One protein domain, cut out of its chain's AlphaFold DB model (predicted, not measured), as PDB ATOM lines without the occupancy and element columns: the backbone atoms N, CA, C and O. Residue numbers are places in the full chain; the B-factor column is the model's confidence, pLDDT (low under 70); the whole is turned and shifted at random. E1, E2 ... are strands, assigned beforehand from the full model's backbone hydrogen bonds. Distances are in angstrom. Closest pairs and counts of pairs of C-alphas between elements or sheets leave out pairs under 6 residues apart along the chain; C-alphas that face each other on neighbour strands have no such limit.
ATOM      1  N   LEU A   3     155.492 152.827 249.056       70.06
ATOM      2  CA  LEU A   3     154.436 151.798 249.080       70.06
ATOM      3  C   LEU A   3     153.094 152.332 249.592       70.06
ATOM      4  O   LEU A   3     152.041 151.939 249.107       70.06
ATOM      5  N   ASN A   4     153.129 153.216 250.589       72.88
ATOM      6  CA  ASN A   4     151.964 153.882 251.173       72.88
ATOM      7  C   ASN A   4     152.398 155.210 251.824       72.88
ATOM      8  O   ASN A   4     153.577 155.571 251.770       72.88
ATOM      9  N   SER A   5     151.462 155.941 252.438       69.19
ATOM     10  CA  SER A   5     151.671 157.297 252.981       69.19
ATOM     11  C   SER A   5     152.721 157.418 254.095       69.19
ATOM     12  O   SER A   5     153.046 158.535 254.485       69.19
ATOM     13  N   GLY A   6     153.314 156.314 254.561       79.69
ATOM     14  CA  GLY A   6     154.387 156.333 255.556       79.69
ATOM     15  C   GLY A   6     155.482 155.292 255.338       79.69
ATOM     16  O   GLY A   6     156.291 155.106 256.237       79.69
ATOM     17  N   THR A   7     155.534 154.603 254.193       85.12
ATOM     18  CA  THR A   7     156.523 153.536 253.950       85.12
ATOM     19  C   THR A   7     157.226 153.718 252.615       85.12
ATOM     20  O   THR A   7     156.592 153.829 251.563       85.12
ATOM     21  N   GLU A   8     158.551 153.674 252.653       89.19
ATOM     22  CA  GLU A   8     159.415 153.765 251.486       89.19
ATOM     23  C   GLU A   8     160.409 152.602 251.470       89.19
ATOM     24  O   GLU A   8     161.101 152.344 252.453       89.19
ATOM     25  N   ILE A   9     160.507 151.911 250.337       90.88
ATOM     26  CA  ILE A   9     161.590 150.962 250.080       90.88
ATOM     27  C   ILE A   9     162.802 151.761 249.612       90.88
ATOM     28  O   ILE A   9     162.706 152.513 248.639       90.88
ATOM     29  N   LYS A  10     163.911 151.612 250.338       91.00
ATOM     30  CA  LYS A  10     165.189 152.289 250.087       91.00
ATOM     31  C   LYS A  10     166.120 151.468 249.211       91.00
ATOM     32  O   LYS A  10     166.852 152.027 248.406       91.00
ATOM     33  N   SER A  11     166.127 150.155 249.409       92.81
ATOM     34  CA  SER A  11     166.940 149.242 248.616       92.81
ATOM     35  C   SER A  11     166.402 147.825 248.694       92.81
ATOM     36  O   SER A  11     165.748 147.440 249.671       92.81
ATOM     37  N   VAL A  12     166.706 147.041 247.663       95.81
ATOM     38  CA  VAL A  12     166.426 145.610 247.628       95.81
ATOM     39  C   VAL A  12     167.631 144.877 247.069       95.81
ATOM     40  O   VAL A  12     168.186 145.278 246.053       95.81
ATOM     41  N   GLU A  13     168.013 143.788 247.719       97.31
ATOM     42  CA  GLU A  13     169.064 142.875 247.287       97.31
ATOM     43  C   GLU A  13     168.444 141.518 246.959       97.31
ATOM     44  O   GLU A  13     167.631 140.996 247.724       97.31
ATOM     45  N   PHE A  14     168.845 140.945 245.829       95.88
ATOM     46  CA  PHE A  14     168.636 139.543 245.491       95.88
ATOM     47  C   PHE A  14     169.835 138.720 245.925       95.88
ATOM     48  O   PHE A  14     170.968 139.102 245.652       95.88
ATOM     49  N   THR A  15     169.578 137.561 246.518       96.12
ATOM     50  CA  THR A  15     170.583 136.508 246.676       96.12
ATOM     51  C   THR A  15     170.126 135.286 245.898       96.12
ATOM     52  O   THR A  15     169.041 134.766 246.150       96.12
ATOM     53  N   ASP A  16     170.937 134.847 244.940       93.44
ATOM     54  CA  ASP A  16     170.774 133.529 244.331       93.44
ATOM     55  C   ASP A  16     171.251 132.474 245.333       93.44
ATOM     56  O   ASP A  16     172.420 132.457 245.707       93.44
ATOM     57  N   VAL A  17     170.343 131.617 245.790       92.25
ATOM     58  CA  VAL A  17     170.600 130.604 246.822       92.25
ATOM     59  C   VAL A  17     171.613 129.564 246.347       92.25
ATOM     60  O   VAL A  17     172.401 129.075 247.150       92.25
ATOM     61  N   ASN A  18     171.636 129.256 245.048       89.75
ATOM     62  CA  ASN A  18     172.511 128.217 244.510       89.75
ATOM     63  C   ASN A  18     173.964 128.697 244.399       89.75
ATOM     64  O   ASN A  18     174.891 127.908 244.550       89.75
ATOM     65  N   THR A  19     174.171 129.991 244.134       92.12
ATOM     66  CA  THR A  19     175.509 130.577 243.925       92.12
ATOM     67  C   THR A  19     175.964 131.491 245.062       92.12
ATOM     68  O   THR A  19     177.099 131.960 245.061       92.12
ATOM     69  N   ASN A  20     175.076 131.790 246.013       93.19
ATOM     70  CA  ASN A  20     175.223 132.813 247.050       93.19
ATOM     71  C   ASN A  20     175.564 134.218 246.503       93.19
ATOM     72  O   ASN A  20     176.042 135.094 247.230       93.19
ATOM     73  N   LYS A  21     175.332 134.458 245.204       94.88
ATOM     74  CA  LYS A  21     175.629 135.738 244.564       94.88
ATOM     75  C   LYS A  21     174.581 136.770 244.962       94.88
ATOM     76  O   LYS A  21     173.390 136.589 244.703       94.88
ATOM     77  N   LYS A  22     175.055 137.880 245.525       96.69
ATOM     78  CA  LYS A  22     174.238 139.030 245.920       96.69
ATOM     79  C   LYS A  22     174.226 140.091 244.833       96.69
ATOM     80  O   LYS A  22     175.258 140.384 244.233       96.69
ATOM     81  N   ILE A  23     173.050 140.640 244.558       96.38
ATOM     82  CA  ILE A  23     172.835 141.639 243.514       96.38
ATOM     83  C   ILE A  23     171.900 142.707 244.063       96.38
ATOM     84  O   ILE A  23     170.740 142.428 244.368       96.38
ATOM     85  N   LEU A  24     172.398 143.937 244.161       97.06
ATOM     86  CA  LEU A  24     171.565 145.089 244.475       97.06
ATOM     87  C   LEU A  24     170.675 145.406 243.272       97.06
ATOM     88  O   LEU A  24     171.148 145.474 242.138       97.06
ATOM     89  N   LEU A  25     169.384 145.589 243.517       96.81
ATOM     90  CA  LEU A  25     168.446 145.993 242.484       96.81
ATOM     91  C   LEU A  25     168.411 147.509 242.348       96.81
ATOM     92  O   LEU A  25     168.511 148.231 243.340       96.81
ATOM     93  N   PHE A  26     168.185 147.980 241.127       95.25
ATOM     94  CA  PHE A  26     168.057 149.402 240.831       95.25
ATOM     95  C   PHE A  26     166.603 149.802 240.569       95.25
ATOM     96  O   PHE A  26     165.782 149.004 240.109       95.25
ATOM     97  N   GLU A  27     166.282 151.065 240.836       93.62
ATOM     98  CA  GLU A  27     164.993 151.673 240.501       93.62
ATOM     99  C   GLU A  27     165.093 152.432 239.168       93.62
ATOM    100  O   GLU A  27     166.160 152.903 238.768       93.62
ATOM    101  N   ARG A  28     163.964 152.585 238.474       91.06
ATOM    102  CA  ARG A  28     163.823 153.542 237.367       91.06
ATOM    103  C   ARG A  28     162.897 154.664 237.802       91.06
ATOM    104  O   ARG A  28     161.929 154.406 238.516       91.06
ATOM    105  N   ILE A  29     163.156 155.884 237.334       88.44
ATOM    106  CA  ILE A  29     162.314 157.048 237.636       88.44
ATOM    107  C   ILE A  29     160.860 156.738 237.251       88.44
ATOM    108  O   ILE A  29     160.588 156.277 236.144       88.44
ATOM    109  N   GLY A  30     159.938 156.945 238.196       87.06
ATOM    110  CA  GLY A  30     158.504 156.691 238.015       87.06
ATOM    111  C   GLY A  30     158.093 155.214 238.012       87.06
ATOM    112  O   GLY A  30     156.913 154.915 237.846       87.06
ATOM    113  N   SER A  31     159.023 154.275 238.198       91.00
ATOM    114  CA  SER A  31     158.693 152.854 238.257       91.00
ATOM    115  C   SER A  31     158.290 152.421 239.662       91.00
ATOM    116  O   SER A  31     158.906 152.796 240.657       91.00
ATOM    117  N   ARG A  32     157.285 151.545 239.723       92.25
ATOM    118  CA  ARG A  32     156.919 150.780 240.923       92.25
ATOM    119  C   ARG A  32     157.736 149.491 241.080       92.25
ATOM    120  O   ARG A  32     157.372 148.628 241.870       92.25
ATOM    121  N   CYS A  33     158.790 149.313 240.286       94.88
ATOM    122  CA  CYS A  33     159.576 148.089 240.263       94.88
ATOM    123  C   CYS A  33     161.030 148.331 240.663       94.88
ATOM    124  O   CYS A  33     161.612 149.372 240.362       94.88
ATOM    125  N   HIS A  34     161.625 147.305 241.264       96.00
ATOM    126  CA  HIS A  34     163.075 147.174 241.371       96.00
ATOM    127  C   HIS A  34     163.567 146.173 240.331       96.00
ATOM    128  O   HIS A  34     162.984 145.102 240.196       96.00
ATOM    129  N   PHE A  35     164.632 146.500 239.610       96.75
ATOM    130  CA  PHE A  35     165.134 145.720 238.486       96.75
ATOM    131  C   PHE A  35     166.487 145.101 238.805       96.75
ATOM    132  O   PHE A  35     167.362 145.739 239.388       96.75
ATOM    133  N   ARG A  36     166.663 143.857 238.367       96.06
ATOM    134  CA  ARG A  36     167.975 143.225 238.255       96.06
ATOM    135  C   ARG A  36     168.614 143.641 236.932       96.06
ATOM    136  O   ARG A  36     167.911 143.924 235.959       96.06
ATOM    137  N   ASP A  37     169.938 143.591 236.869       95.75
ATOM    138  CA  ASP A  37     170.638 143.576 235.588       95.75
ATOM    139  C   ASP A  37     170.184 142.420 234.696       95.75
ATOM    140  O   ASP A  37     169.685 141.382 235.149       95.75
ATOM    141  N   THR A  38     170.353 142.623 233.394       96.38
ATOM    142  CA  THR A  38     169.932 141.650 232.389       96.38
ATOM    143  C   THR A  38     170.830 140.421 232.452       96.38
ATOM    144  O   THR A  38     172.053 140.517 232.399       96.38
ATOM    145  N   ILE A  39     170.207 139.254 232.529       95.00
ATOM    146  CA  ILE A  39     170.858 137.955 232.444       95.00
ATOM    147  C   ILE A  39     170.788 137.514 230.987       95.00
ATOM    148  O   ILE A  39     169.704 137.477 230.403       95.00
ATOM    149  N   ARG A  40     171.929 137.157 230.401       96.38
ATOM    150  CA  ARG A  40     171.957 136.479 229.104       96.38
ATOM    151  C   ARG A  40     171.869 134.973 229.329       96.38
ATOM    152  O   ARG A  40     172.640 134.427 230.114       96.38
ATOM    153  N   TYR A  41     170.933 134.320 228.652       96.00
ATOM    154  CA  TYR A  41     170.732 132.878 228.716       96.00
ATOM    155  C   TYR A  41     170.409 132.343 227.321       96.00
ATOM    156  O   TYR A  41     169.353 132.652 226.771       96.00
ATOM    157  N   GLU A  42     171.321 131.566 226.733       95.12
ATOM    158  CA  GLU A  42     171.260 131.188 225.313       95.12
ATOM    159  C   GLU A  42     171.108 132.443 224.414       95.12
ATOM    160  O   GLU A  42     171.877 133.404 224.519       95.12
ATOM    161  N   ASN A  43     170.073 132.458 223.568       95.94
ATOM    162  CA  ASN A  43     169.693 133.572 222.699       95.94
ATOM    163  C   ASN A  43     168.717 134.554 223.371       95.94
ATOM    164  O   ASN A  43     168.167 135.431 222.705       95.94
ATOM    165  N   TYR A  44     168.463 134.390 224.672       97.38
ATOM    166  CA  TYR A  44     167.522 135.198 225.433       97.38
ATOM    167  C   TYR A  44     168.226 136.180 226.353       97.38
ATOM    168  O   TYR A  44     169.266 135.907 226.954       97.38
ATOM    169  N   PHE A  45     167.562 137.307 226.526       97.88
ATOM    170  CA  PHE A  45     167.829 138.279 227.560       97.88
ATOM    171  C   PHE A  45     166.674 138.233 228.550       97.88
ATOM    172  O   PHE A  45     165.510 138.365 228.169       97.88
ATOM    173  N   VAL A  46     167.001 138.018 229.818       97.00
ATOM    174  CA  VAL A  46     166.047 137.898 230.919       97.00
ATOM    175  C   VAL A  46     166.333 139.014 231.907       97.00
ATOM    176  O   VAL A  46     167.424 139.096 232.466       97.00
ATOM    177  N   ARG A  47     165.350 139.871 232.160       96.94
ATOM    178  CA  ARG A  47     165.432 140.881 233.213       96.94
ATOM    179  C   ARG A  47     164.367 140.612 234.255       96.94
ATOM    180  O   ARG A  47     163.179 140.778 233.992       96.94
ATOM    181  N   LEU A  48     164.824 140.243 235.443       97.12
ATOM    182  CA  LEU A  48     163.957 140.092 236.599       97.12
ATOM    183  C   LEU A  48     163.610 141.457 237.188       97.12
ATOM    184  O   LEU A  48     164.452 142.361 237.221       97.12
ATOM    185  N   ARG A  49     162.383 141.592 237.679       95.62
ATOM    186  CA  ARG A  49     161.917 142.787 238.375       95.62
ATOM    187  C   ARG A  49     160.993 142.403 239.525       95.62
ATOM    188  O   ARG A  49     160.122 141.564 239.344       95.62
ATOM    189  N   LEU A  50     161.156 143.009 240.693       96.06
ATOM    190  CA  LEU A  50     160.127 142.949 241.732       96.06
ATOM    191  C   LEU A  50     159.083 144.015 241.441       96.06
ATOM    192  O   LEU A  50     159.434 145.195 241.408       96.06
ATOM    193  N   ASP A  51     157.834 143.610 241.241       94.44
ATOM    194  CA  ASP A  51     156.705 144.515 241.063       94.44
ATOM    195  C   ASP A  51     156.024 144.789 242.402       94.44
ATOM    196  O   ASP A  51     155.395 143.921 242.994       94.44
ATOM    197  N   TRP A  52     156.144 146.024 242.879       92.56
ATOM    198  CA  TRP A  52     155.531 146.451 244.129       92.56
ATOM    199  C   TRP A  52     154.112 146.985 243.961       92.56
ATOM    200  O   TRP A  52     153.492 147.391 244.938       92.56
ATOM    201  N   GLY A  53     153.585 147.007 242.736       90.69
ATOM    202  CA  GLY A  53     152.160 147.207 242.503       90.69
ATOM    203  C   GLY A  53     151.343 145.918 242.528       90.69
ATOM    204  O   GLY A  53     150.120 146.007 242.497       90.69
ATOM    205  N   ASP A  54     151.991 144.753 242.576       91.12
ATOM    206  CA  ASP A  54     151.355 143.454 242.819       91.12
ATOM    207  C   ASP A  54     152.011 142.842 244.060       91.12
ATOM    208  O   ASP A  54     153.118 142.307 244.010       91.12
ATOM    209  N   ILE A  55     151.357 143.019 245.206       91.00
ATOM    210  CA  ILE A  55     151.834 142.559 246.510       91.00
ATOM    211  C   ILE A  55     150.905 141.440 246.977       91.00
ATOM    212  O   ILE A  55     149.687 141.524 246.824       91.00
ATOM    213  N   ASP A  56     151.471 140.378 247.537       87.75
ATOM    214  CA  ASP A  56     150.693 139.287 248.109       87.75
ATOM    215  C   ASP A  56     150.130 139.610 249.509       87.75
ATOM    216  O   ASP A  56     150.350 140.675 250.091       87.75
ATOM    217  N   LYS A  57     149.392 138.650 250.078       86.69
ATOM    218  CA  LYS A  57     148.784 138.773 251.414       86.69
ATOM    219  C   LYS A  57     149.792 138.941 252.560       86.69
ATOM    220  O   LYS A  57     149.383 139.308 253.656       86.69
ATOM    221  N   TYR A  58     151.073 138.659 252.332       86.38
ATOM    222  CA  TYR A  58     152.145 138.786 253.320       86.38
ATOM    223  C   TYR A  58     152.939 140.087 253.163       86.38
ATOM    224  O   TYR A  58     153.891 140.317 253.905       86.38
ATOM    225  N   GLY A  59     152.548 140.960 252.230       86.31
ATOM    226  CA  GLY A  59     153.276 142.195 251.965       86.31
ATOM    227  C   GLY A  59     154.507 141.993 251.077       86.31
ATOM    228  O   GLY A  59     155.345 142.894 250.986       86.31
ATOM    229  N   GLU A  60     154.637 140.839 250.419       90.19
ATOM    230  CA  GLU A  60     155.756 140.534 249.534       90.19
ATOM    231  C   GLU A  60     155.399 140.847 248.067       90.19
ATOM    232  O   GLU A  60     154.325 140.470 247.597       90.19
ATOM    233  N   PRO A  61     156.273 141.547 247.318       94.00
ATOM    234  CA  PRO A  61     156.028 141.869 245.917       94.00
ATOM    235  C   PRO A  61     156.104 140.619 245.041       94.00
ATOM    236  O   PRO A  61     156.809 139.657 245.354       94.00
ATOM    237  N   VAL A  62     155.441 140.646 243.897       95.12
ATOM    238  CA  VAL A  62     155.555 139.595 242.888       95.12
ATOM    239  C   VAL A  62     156.864 139.749 242.105       95.12
ATOM    240  O   VAL A  62     157.284 140.857 241.764       95.12
ATOM    241  N   LEU A  63     157.537 138.630 241.821       96.31
ATOM    242  CA  LEU A  63     158.698 138.594 240.937       96.31
ATOM    243  C   LEU A  63     158.240 138.402 239.491       96.31
ATOM    244  O   LEU A  63     157.665 137.384 239.124       96.31
ATOM    245  N   ASP A  64     158.572 139.367 238.653       95.31
ATOM    246  CA  ASP A  64     158.303 139.361 237.228       95.31
ATOM    247  C   ASP A  64     159.575 139.183 236.408       95.31
ATOM    248  O   ASP A  64     160.686 139.475 236.857       95.31
ATOM    249  N   ALA A  65     159.394 138.781 235.152       96.06
ATOM    250  CA  ALA A  65     160.461 138.745 234.167       96.06
ATOM    251  C   ALA A  65     160.029 139.360 232.835       96.06
ATOM    252  O   ALA A  65     159.017 138.966 232.247       96.06
ATOM    253  N   ASP A  66     160.854 140.282 232.342       95.25
ATOM    254  CA  ASP A  66     160.863 140.696 230.943       95.25
ATOM    255  C   ASP A  66     161.834 139.777 230.193       95.25
ATOM    256  O   ASP A  66     163.014 139.709 230.545       95.25
ATOM    257  N   ILE A  67     161.359 139.082 229.159       97.06
ATOM    258  CA  ILE A  67     162.189 138.170 228.363       97.06
ATOM    259  C   ILE A  67     162.110 138.572 226.898       97.06
ATOM    260  O   ILE A  67     161.014 138.717 226.357       97.06
ATOM    261  N   TRP A  68     163.258 138.742 226.247       97.44
ATOM    262  CA  TRP A  68     163.330 139.079 224.826       97.44
ATOM    263  C   TRP A  68     164.495 138.380 224.127       97.44
ATOM    264  O   TRP A  68     165.428 137.899 224.765       97.44
ATOM    265  N   THR A  69     164.424 138.319 222.802       97.62
ATOM    266  CA  THR A  69     165.564 138.038 221.919       97.62
ATOM    267  C   THR A  69     165.940 139.315 221.178       97.62
ATOM    268  O   THR A  69     165.150 140.261 221.131       97.62
ATOM    269  N   GLU A  70     167.119 139.348 220.569       96.56
ATOM    270  CA  GLU A  70     167.519 140.442 219.683       96.56
ATOM    271  C   GLU A  70     167.617 139.930 218.247       96.56
ATOM    272  O   GLU A  70     168.262 138.919 217.982       96.56
ATOM    273  N   VAL A  71     166.918 140.604 217.332       93.56
ATOM    274  CA  VAL A  71     166.919 140.313 215.892       93.56
ATOM    275  C   VAL A  71     167.114 141.640 215.174       93.56
ATOM    276  O   VAL A  71     166.305 142.548 215.363       93.56
ATOM    277  N   ASN A  72     168.182 141.771 214.383       92.94
ATOM    278  CA  ASN A  72     168.558 143.028 213.718       92.94
ATOM    279  C   ASN A  72     168.577 144.218 214.696       92.94
ATOM    280  O   ASN A  72     167.919 145.228 214.458       92.94
ATOM    281  N   GLU A  73     169.241 144.041 215.848       91.88
ATOM    282  CA  GLU A  73     169.375 145.044 216.926       91.88
ATOM    283  C   GLU A  73     168.051 145.476 217.591       91.88
ATOM    284  O   GLU A  73     168.022 146.354 218.454       91.88
ATOM    285  N   LYS A  74     166.930 144.831 217.246       94.69
ATOM    286  CA  LYS A  74     165.615 145.104 217.831       94.69
ATOM    287  C   LYS A  74     165.250 144.053 218.867       94.69
ATOM    288  O   LYS A  74     165.381 142.850 218.637       94.69
ATOM    289  N   LYS A  75     164.717 144.516 220.000       96.75
ATOM    290  CA  LYS A  75     164.198 143.649 221.065       96.75
ATOM    291  C   LYS A  75     162.850 143.073 220.662       96.75
ATOM    292  O   LYS A  75     161.884 143.811 220.485       96.75
ATOM    293  N   VAL A  76     162.775 141.750 220.585       96.75
ATOM    294  CA  VAL A  76     161.536 141.006 220.353       96.75
ATOM    295  C   VAL A  76     161.134 140.335 221.659       96.75
ATOM    296  O   VAL A  76     161.707 139.318 222.057       96.75
ATOM    297  N   PHE A  77     160.173 140.933 222.364       95.69
ATOM    298  CA  PHE A  77     159.699 140.413 223.644       95.69
ATOM    299  C   PHE A  77     158.887 139.134 223.457       95.69
ATOM    300  O   PHE A  77     158.029 139.030 222.581       95.69
ATOM    301  N   LYS A  78     159.129 138.158 224.329       94.12
ATOM    302  CA  LYS A  78     158.294 136.967 224.432       94.12
ATOM    303  C   LYS A  78     156.933 137.346 225.003       94.12
ATOM    304  O   LYS A  78     156.835 138.138 225.941       94.12
ATOM    305  N   LYS A  79     155.878 136.716 224.478       91.75
ATOM    306  CA  LYS A  79     154.551 136.757 225.098       91.75
ATOM    307  C   LYS A  79     154.663 136.249 226.537       91.75
ATOM    308  O   LYS A  79     155.346 135.259 226.774       91.75
ATOM    309  N   LYS A  80     154.001 136.927 227.475       89.75
ATOM    310  CA  LYS A  80     153.958 136.541 228.892       89.75
ATOM    311  C   LYS A  80     153.535 135.072 229.024       89.75
ATOM    312  O   LYS A  80     152.554 134.665 228.404       89.75
ATOM    313  N   GLY A  81     154.289 134.303 229.803       86.50
ATOM    314  CA  GLY A  81     154.028 132.890 230.083       86.50
ATOM    315  C   GLY A  81     154.046 132.613 231.583       86.50
ATOM    316  O   GLY A  81     153.956 133.540 232.378       86.50
ATOM    317  N   VAL A  82     154.219 131.346 231.967       86.06
ATOM    318  CA  VAL A  82     154.240 130.899 233.380       86.06
ATOM    319  C   VAL A  82     155.346 131.540 234.228       86.06
ATOM    320  O   VAL A  82     155.264 131.557 235.446       86.06
ATOM    321  N   TRP A  83     156.373 132.089 233.581       85.62
ATOM    322  CA  TRP A  83     157.457 132.844 234.214       85.62
ATOM    323  C   TRP A  83     157.057 134.270 234.622       85.62
ATOM    324  O   TRP A  83     157.845 134.978 235.249       85.62
ATOM    325  N   HIS A  84     155.877 134.731 234.201       84.31
ATOM    326  CA  HIS A  84     155.337 136.044 234.522       84.31
ATOM    327  C   HIS A  84     154.464 135.916 235.776       84.31
ATOM    328  O   HIS A  84     153.574 135.073 235.809       84.31
ATOM    329  N   HIS A  85     154.726 136.742 236.789       90.81
ATOM    330  CA  HIS A  85     154.134 136.698 238.128       90.81
ATOM    331  C   HIS A  85     154.528 135.481 238.991       90.81
ATOM    332  O   HIS A  85     153.694 134.691 239.434       90.81
ATOM    333  N   THR A  86     155.817 135.356 239.302       94.00
ATOM    334  CA  THR A  86     156.328 134.387 240.283       94.00
ATOM    335  C   THR A  86     156.076 134.897 241.707       94.00
ATOM    336  O   THR A  86     156.631 135.918 242.125       94.00
ATOM    337  N   ARG A  87     155.244 134.189 242.478       93.94
ATOM    338  CA  ARG A  87     155.012 134.487 243.902       93.94
ATOM    339  C   ARG A  87     156.115 133.893 244.773       93.94
ATOM    340  O   ARG A  87     156.815 132.968 244.365       93.94
ATOM    341  N   LYS A  88     156.276 134.454 245.969       93.31
ATOM    342  CA  LYS A  88     157.188 133.917 246.973       93.31
ATOM    343  C   LYS A  88     156.563 132.674 247.600       93.31
ATOM    344  O   LYS A  88     155.364 132.644 247.864       93.31
ATOM    345  N   GLU A  89     157.382 131.675 247.857       93.31
ATOM    346  CA  GLU A  89     156.993 130.437 248.519       93.31
ATOM    347  C   GLU A  89     157.942 130.144 249.678       93.31
ATOM    348  O   GLU A  89     159.084 130.615 249.701       93.31
ATOM    349  N   ILE A  90     157.451 129.394 250.660       90.56
ATOM    350  CA  ILE A  90     158.258 128.957 251.793       90.56
ATOM    351  C   ILE A  90     158.951 127.643 251.441       90.56
ATOM    352  O   ILE A  90     158.316 126.673 251.025       90.56
ATOM    353  N   ASP A  91     160.269 127.610 251.585       87.25
ATOM    354  CA  ASP A  91     161.031 126.374 251.507       87.25
ATOM    355  C   ASP A  91     160.849 125.598 252.812       87.25
ATOM    356  O   ASP A  91     161.405 125.970 253.842       87.25
ATOM    357  N   THR A  92     160.096 124.503 252.774       85.25
ATOM    358  CA  THR A  92     159.777 123.706 253.968       85.25
ATOM    359  C   THR A  92     160.994 123.057 254.628       85.25
ATOM    360  O   THR A  92     160.892 122.620 255.771       85.25
ATOM    361  N   LYS A  93     162.145 122.982 253.946       85.38
ATOM    362  CA  LYS A  93     163.380 122.425 254.517       85.38
ATOM    363  C   LYS A  93     164.192 123.457 255.287       85.38
ATOM    364  O   LYS A  93     164.884 123.098 256.232       85.38
ATOM    365  N   THR A  94     164.160 124.712 254.847       84.19
ATOM    366  CA  THR A  94     164.990 125.789 255.412       84.19
ATOM    367  C   THR A  94     164.178 126.842 256.160       84.19
ATOM    368  O   THR A  94     164.767 127.716 256.790       84.19
ATOM    369  N   ASP A  95     162.848 126.764 256.088       86.62
ATOM    370  CA  ASP A  95     161.892 127.758 256.583       86.62
ATOM    371  C   ASP A  95     162.140 129.168 256.007       86.62
ATOM    372  O   ASP A  95     161.829 130.198 256.605       86.62
ATOM    373  N   GLN A  96     162.739 129.231 254.811       88.00
ATOM    374  CA  GLN A  96     163.068 130.484 254.139       88.00
ATOM    375  C   GLN A  96     162.108 130.779 252.995       88.00
ATOM    376  O   GLN A  96     161.840 129.946 252.130       88.00
ATOM    377  N   TRP A  97     161.651 132.027 252.941       91.38
ATOM    378  CA  TRP A  97     160.879 132.536 251.819       91.38
ATOM    379  C   TRP A  97     161.774 132.799 250.608       91.38
ATOM    380  O   TRP A  97     162.669 133.650 250.664       91.38
ATOM    381  N   LYS A  98     161.470 132.158 249.481       94.88
ATOM    382  CA  LYS A  98     162.189 132.320 248.215       94.88
ATOM    383  C   LYS A  98     161.233 132.452 247.035       94.88
ATOM    384  O   LYS A  98     160.087 132.024 247.088       94.88
ATOM    385  N   TYR A  99     161.718 133.039 245.954       95.81
ATOM    386  CA  TYR A  99     161.109 132.911 244.638       95.81
ATOM    387  C   TYR A  99     161.809 131.780 243.892       95.81
ATOM    388  O   TYR A  99     163.041 131.707 243.921       95.81
ATOM    389  N   ILE A 100     161.048 130.943 243.189       95.12
ATOM    390  CA  ILE A 100     161.596 130.004 242.209       95.12
ATOM    391  C   ILE A 100     161.215 130.495 240.818       95.12
ATOM    392  O   ILE A 100     160.110 130.265 240.332       95.12
ATOM    393  N   PHE A 101     162.139 131.200 240.173       95.81
ATOM    394  CA  PHE A 101     161.961 131.633 238.795       95.81
ATOM    395  C   PHE A 101     162.401 130.524 237.843       95.81
ATOM    396  O   PHE A 101     163.539 130.062 237.933       95.81
ATOM    397  N   LYS A 102     161.533 130.144 236.900       95.12
ATOM    398  CA  LYS A 102     161.840 129.151 235.862       95.12
ATOM    399  C   LYS A 102     161.582 129.711 234.471       95.12
ATOM    400  O   LYS A 102     160.491 130.198 234.179       95.12
ATOM    401  N   PHE A 103     162.565 129.579 233.589       95.19
ATOM    402  CA  PHE A 103     162.419 129.835 232.161       95.19
ATOM    403  C   PHE A 103     163.295 128.864 231.369       95.19
ATOM    404  O   PHE A 103     164.518 128.960 231.406       95.19
ATOM    405  N   LYS A 104     162.676 127.936 230.627       93.31
ATOM    406  CA  LYS A 104     163.387 126.788 230.033       93.31
ATOM    407  C   LYS A 104     164.184 126.047 231.125       93.31
ATOM    408  O   LYS A 104     163.633 125.779 232.184       93.31
ATOM    409  N   SER A 105     165.457 125.748 230.883       94.56
ATOM    410  CA  SER A 105     166.402 125.161 231.840       94.56
ATOM    411  C   SER A 105     167.101 126.189 232.742       94.56
ATOM    412  O   SER A 105     167.975 125.813 233.520       94.56
ATOM    413  N   LEU A 106     166.746 127.479 232.665       94.00
ATOM    414  CA  LEU A 106     167.180 128.470 233.647       94.00
ATOM    415  C   LEU A 106     166.242 128.425 234.853       94.00
ATOM    416  O   LEU A 106     165.077 128.811 234.749       94.00
ATOM    417  N   GLU A 107     166.773 128.010 235.996       95.12
ATOM    418  CA  GLU A 107     166.075 128.010 237.277       95.12
ATOM    419  C   GLU A 107     166.877 128.817 238.301       95.12
ATOM    420  O   GLU A 107     168.066 128.577 238.508       95.12
ATOM    421  N   LEU A 108     166.236 129.814 238.912       94.94
ATOM    422  CA  LEU A 108     166.850 130.699 239.899       94.94
ATOM    423  C   LEU A 108     166.058 130.642 241.198       94.94
ATOM    424  O   LEU A 108     164.858 130.916 241.216       94.94
ATOM    425  N   HIS A 109     166.757 130.326 242.284       95.50
ATOM    426  CA  HIS A 109     166.205 130.315 243.632       95.50
ATOM    427  C   HIS A 109     166.635 131.607 244.306       95.50
ATOM    428  O   HIS A 109     167.820 131.810 244.546       95.50
ATOM    429  N   ILE A 110     165.696 132.512 244.553       95.94
ATOM    430  CA  ILE A 110     166.019 133.890 244.921       95.94
ATOM    431  C   ILE A 110     165.434 134.204 246.288       95.94
ATOM    432  O   ILE A 110     164.219 134.179 246.466       95.94
ATOM    433  N   THR A 111     166.282 134.591 247.235       95.75
ATOM    434  CA  THR A 111     165.842 135.280 248.453       95.75
ATOM    435  C   THR A 111     166.066 136.781 248.305       95.75
ATOM    436  O   THR A 111     166.844 137.244 247.465       95.75
ATOM    437  N   THR A 112     165.338 137.568 249.096       94.94
ATOM    438  CA  THR A 112     165.389 139.030 249.007       94.94
ATOM    439  C   THR A 112     165.621 139.655 250.365       94.94
ATOM    440  O   THR A 112     164.876 139.355 251.300       94.94
ATOM    441  N   LYS A 113     166.550 140.606 250.445       95.00
ATOM    442  CA  LYS A 113     166.713 141.499 251.597       95.00
ATOM    443  C   LYS A 113     166.274 142.903 251.205       95.00
ATOM    444  O   LYS A 113     166.584 143.361 250.111       95.00
ATOM    445  N   LYS A 114     165.533 143.582 252.079       92.81
ATOM    446  CA  LYS A 114     164.934 144.891 251.787       92.81
ATOM    447  C   LYS A 114     165.277 145.865 252.899       92.81
ATOM    448  O   LYS A 114     165.217 145.500 254.070       92.81
ATOM    449  N   THR A 115     165.582 147.100 252.530       93.69
ATOM    450  CA  THR A 115     165.727 148.208 253.475       93.69
ATOM    451  C   THR A 115     164.506 149.100 253.347       93.69
ATOM    452  O   THR A 115     164.179 149.550 252.248       93.69
ATOM    453  N   ILE A 116     163.820 149.342 254.461       91.12
ATOM    454  CA  ILE A 116     162.544 150.059 254.500       91.12
ATOM    455  C   ILE A 116     162.692 151.256 255.435       91.12
ATOM    456  O   ILE A 116     163.107 151.096 256.580       91.12
ATOM    457  N   ALA A 117     162.318 152.442 254.968       89.94
ATOM    458  CA  ALA A 117     162.115 153.609 255.814       89.94
ATOM    459  C   ALA A 117     160.626 153.746 256.143       89.94
ATOM    460  O   ALA A 117     159.779 153.718 255.245       89.94
ATOM    461  N   LYS A 118     160.308 153.902 257.433       88.19
ATOM    462  CA  LYS A 118     158.958 154.212 257.907       88.19
ATOM    463  C   LYS A 118     158.927 155.614 258.497       88.19
ATOM    464  O   LYS A 118     159.722 155.935 259.375       88.19
ATOM    465  N   PHE A 119     157.993 156.424 258.025       85.44
ATOM    466  CA  PHE A 119     157.736 157.765 258.525       85.44
ATOM    467  C   PHE A 119     156.566 157.703 259.501       85.44
ATOM    468  O   PHE A 119     155.482 157.233 259.155       85.44
TER     469      PHE A 119
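Overview. This is residues 3 to 119 of the 143 residues of an uncharacterized protein of Candidatus Roizmanbacteria bacterium GW2011_GWA2_35_8 (UniProt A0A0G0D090). Two strongly twisted antiparallel sheets of five strands each stand partly face to face as a sandwich, their strands crossed. One sheet runs E2, E1, E10, E9, E8; the other is branched round E5, with E3 and E4 on one side of E5 and E6, then E7, on the other, and the E6 and E7 hairpin reaches past the facing part to one end of the long axis. The printed part has 117 residues, with no named helix and ten named strands, E1 to E10 in order along the chain, and its class is all strand. The whole is compact, with a radius of gyration of the C-alphas of 14.8 A and spans of 48 by 38 by 24 A.

Along the chain. E1, residues 7 to 16, begins with C-alpha 7 at (156.523, 153.536, 253.950), measures 26.4 A from first to last C-alpha, and bends by 57 degrees at residue 10. E2, residues 22 to 24, E3, residues 33 to 35, and E4, residues 39 to 41, are three residues each. E5, residues 44 to 55, is 27.3 A long and bends by 77 degrees at residue 52. E6, residues 61 to 71, is 32.0 A long and ends with C-alpha 71 at (166.919, 140.313, 215.892). E7, residues 74 to 77, and E8, residues 88 to 91, are short. E9, residues 96 to 103, is 22.0 A long. E10, residues 106 to 118, is the longest strand by residues, 36.3 A from first to last C-alpha, and ends with C-alpha 118 at (158.958, 154.212, 257.907).

Arrangement. In the first sheet, E1 and E10 are antiparallel at 154 degrees, with N 10 and O 115 at 2.8 A and N 113 and O 13 at 3.0 A, within hydrogen-bond range. E2 is an edge strand and forms a hairpin with E1, with N 14 and O 23 at 2.8 A. The other neighbours form a meander, each strand the antiparallel neighbour of the one before: E8, E9 and E10. The pairing is staggered: E9 pairs with E8 over residues 96 to 99, where N 89 and O 98 are 2.8 A apart, and with E10 over residues 99 to 103, where N 101 and O 108 are 2.9 A apart. In the branched sheet, E4, E5, E6 and E7 form a second meander. E3 lies beside residues 49 to 52 of E5, with N 50 and O 34 at 2.8 A, and E4 beside residues 44 to 46, with N 46 and O 39 at 2.8 A. E6 lies on the other side of E5, with N 47 and O 66 at 2.8 A, and E7 is an edge strand beside residues 67 to 71 of E6, with N 71 and O 74 at 3.0 A. The parts of the two sheets that face each other are 9.6 A centre to centre, their best planes 27 degrees apart and their strands at 42 degrees. Between the sheets, the closest C-alphas of E6 and E9 are those of Leu 63 and Tyr 99, 7.2 A apart, and those of E1 and E3 are Val 12 and His 34, 7.3 A apart. E7 and E10 are apart.

Size, cuts and confidence. The two C-alphas farthest apart are those of Asn 72 and Phe 119, at 48.4 A. The printed part, residues 3 to 119, has no cut. No link is long; E2 to E3, with 8 residues, and E7 to E8, with 10, are short but not tight, and at these two the chain changes from one sheet to the other. In the link from E2 to E3, residues 26 to 27 pair antiparallel with residues 34 to 35 of E3. The mean pLDDT of the printed part is 92.3, and one residue, Ser 5, is under 70.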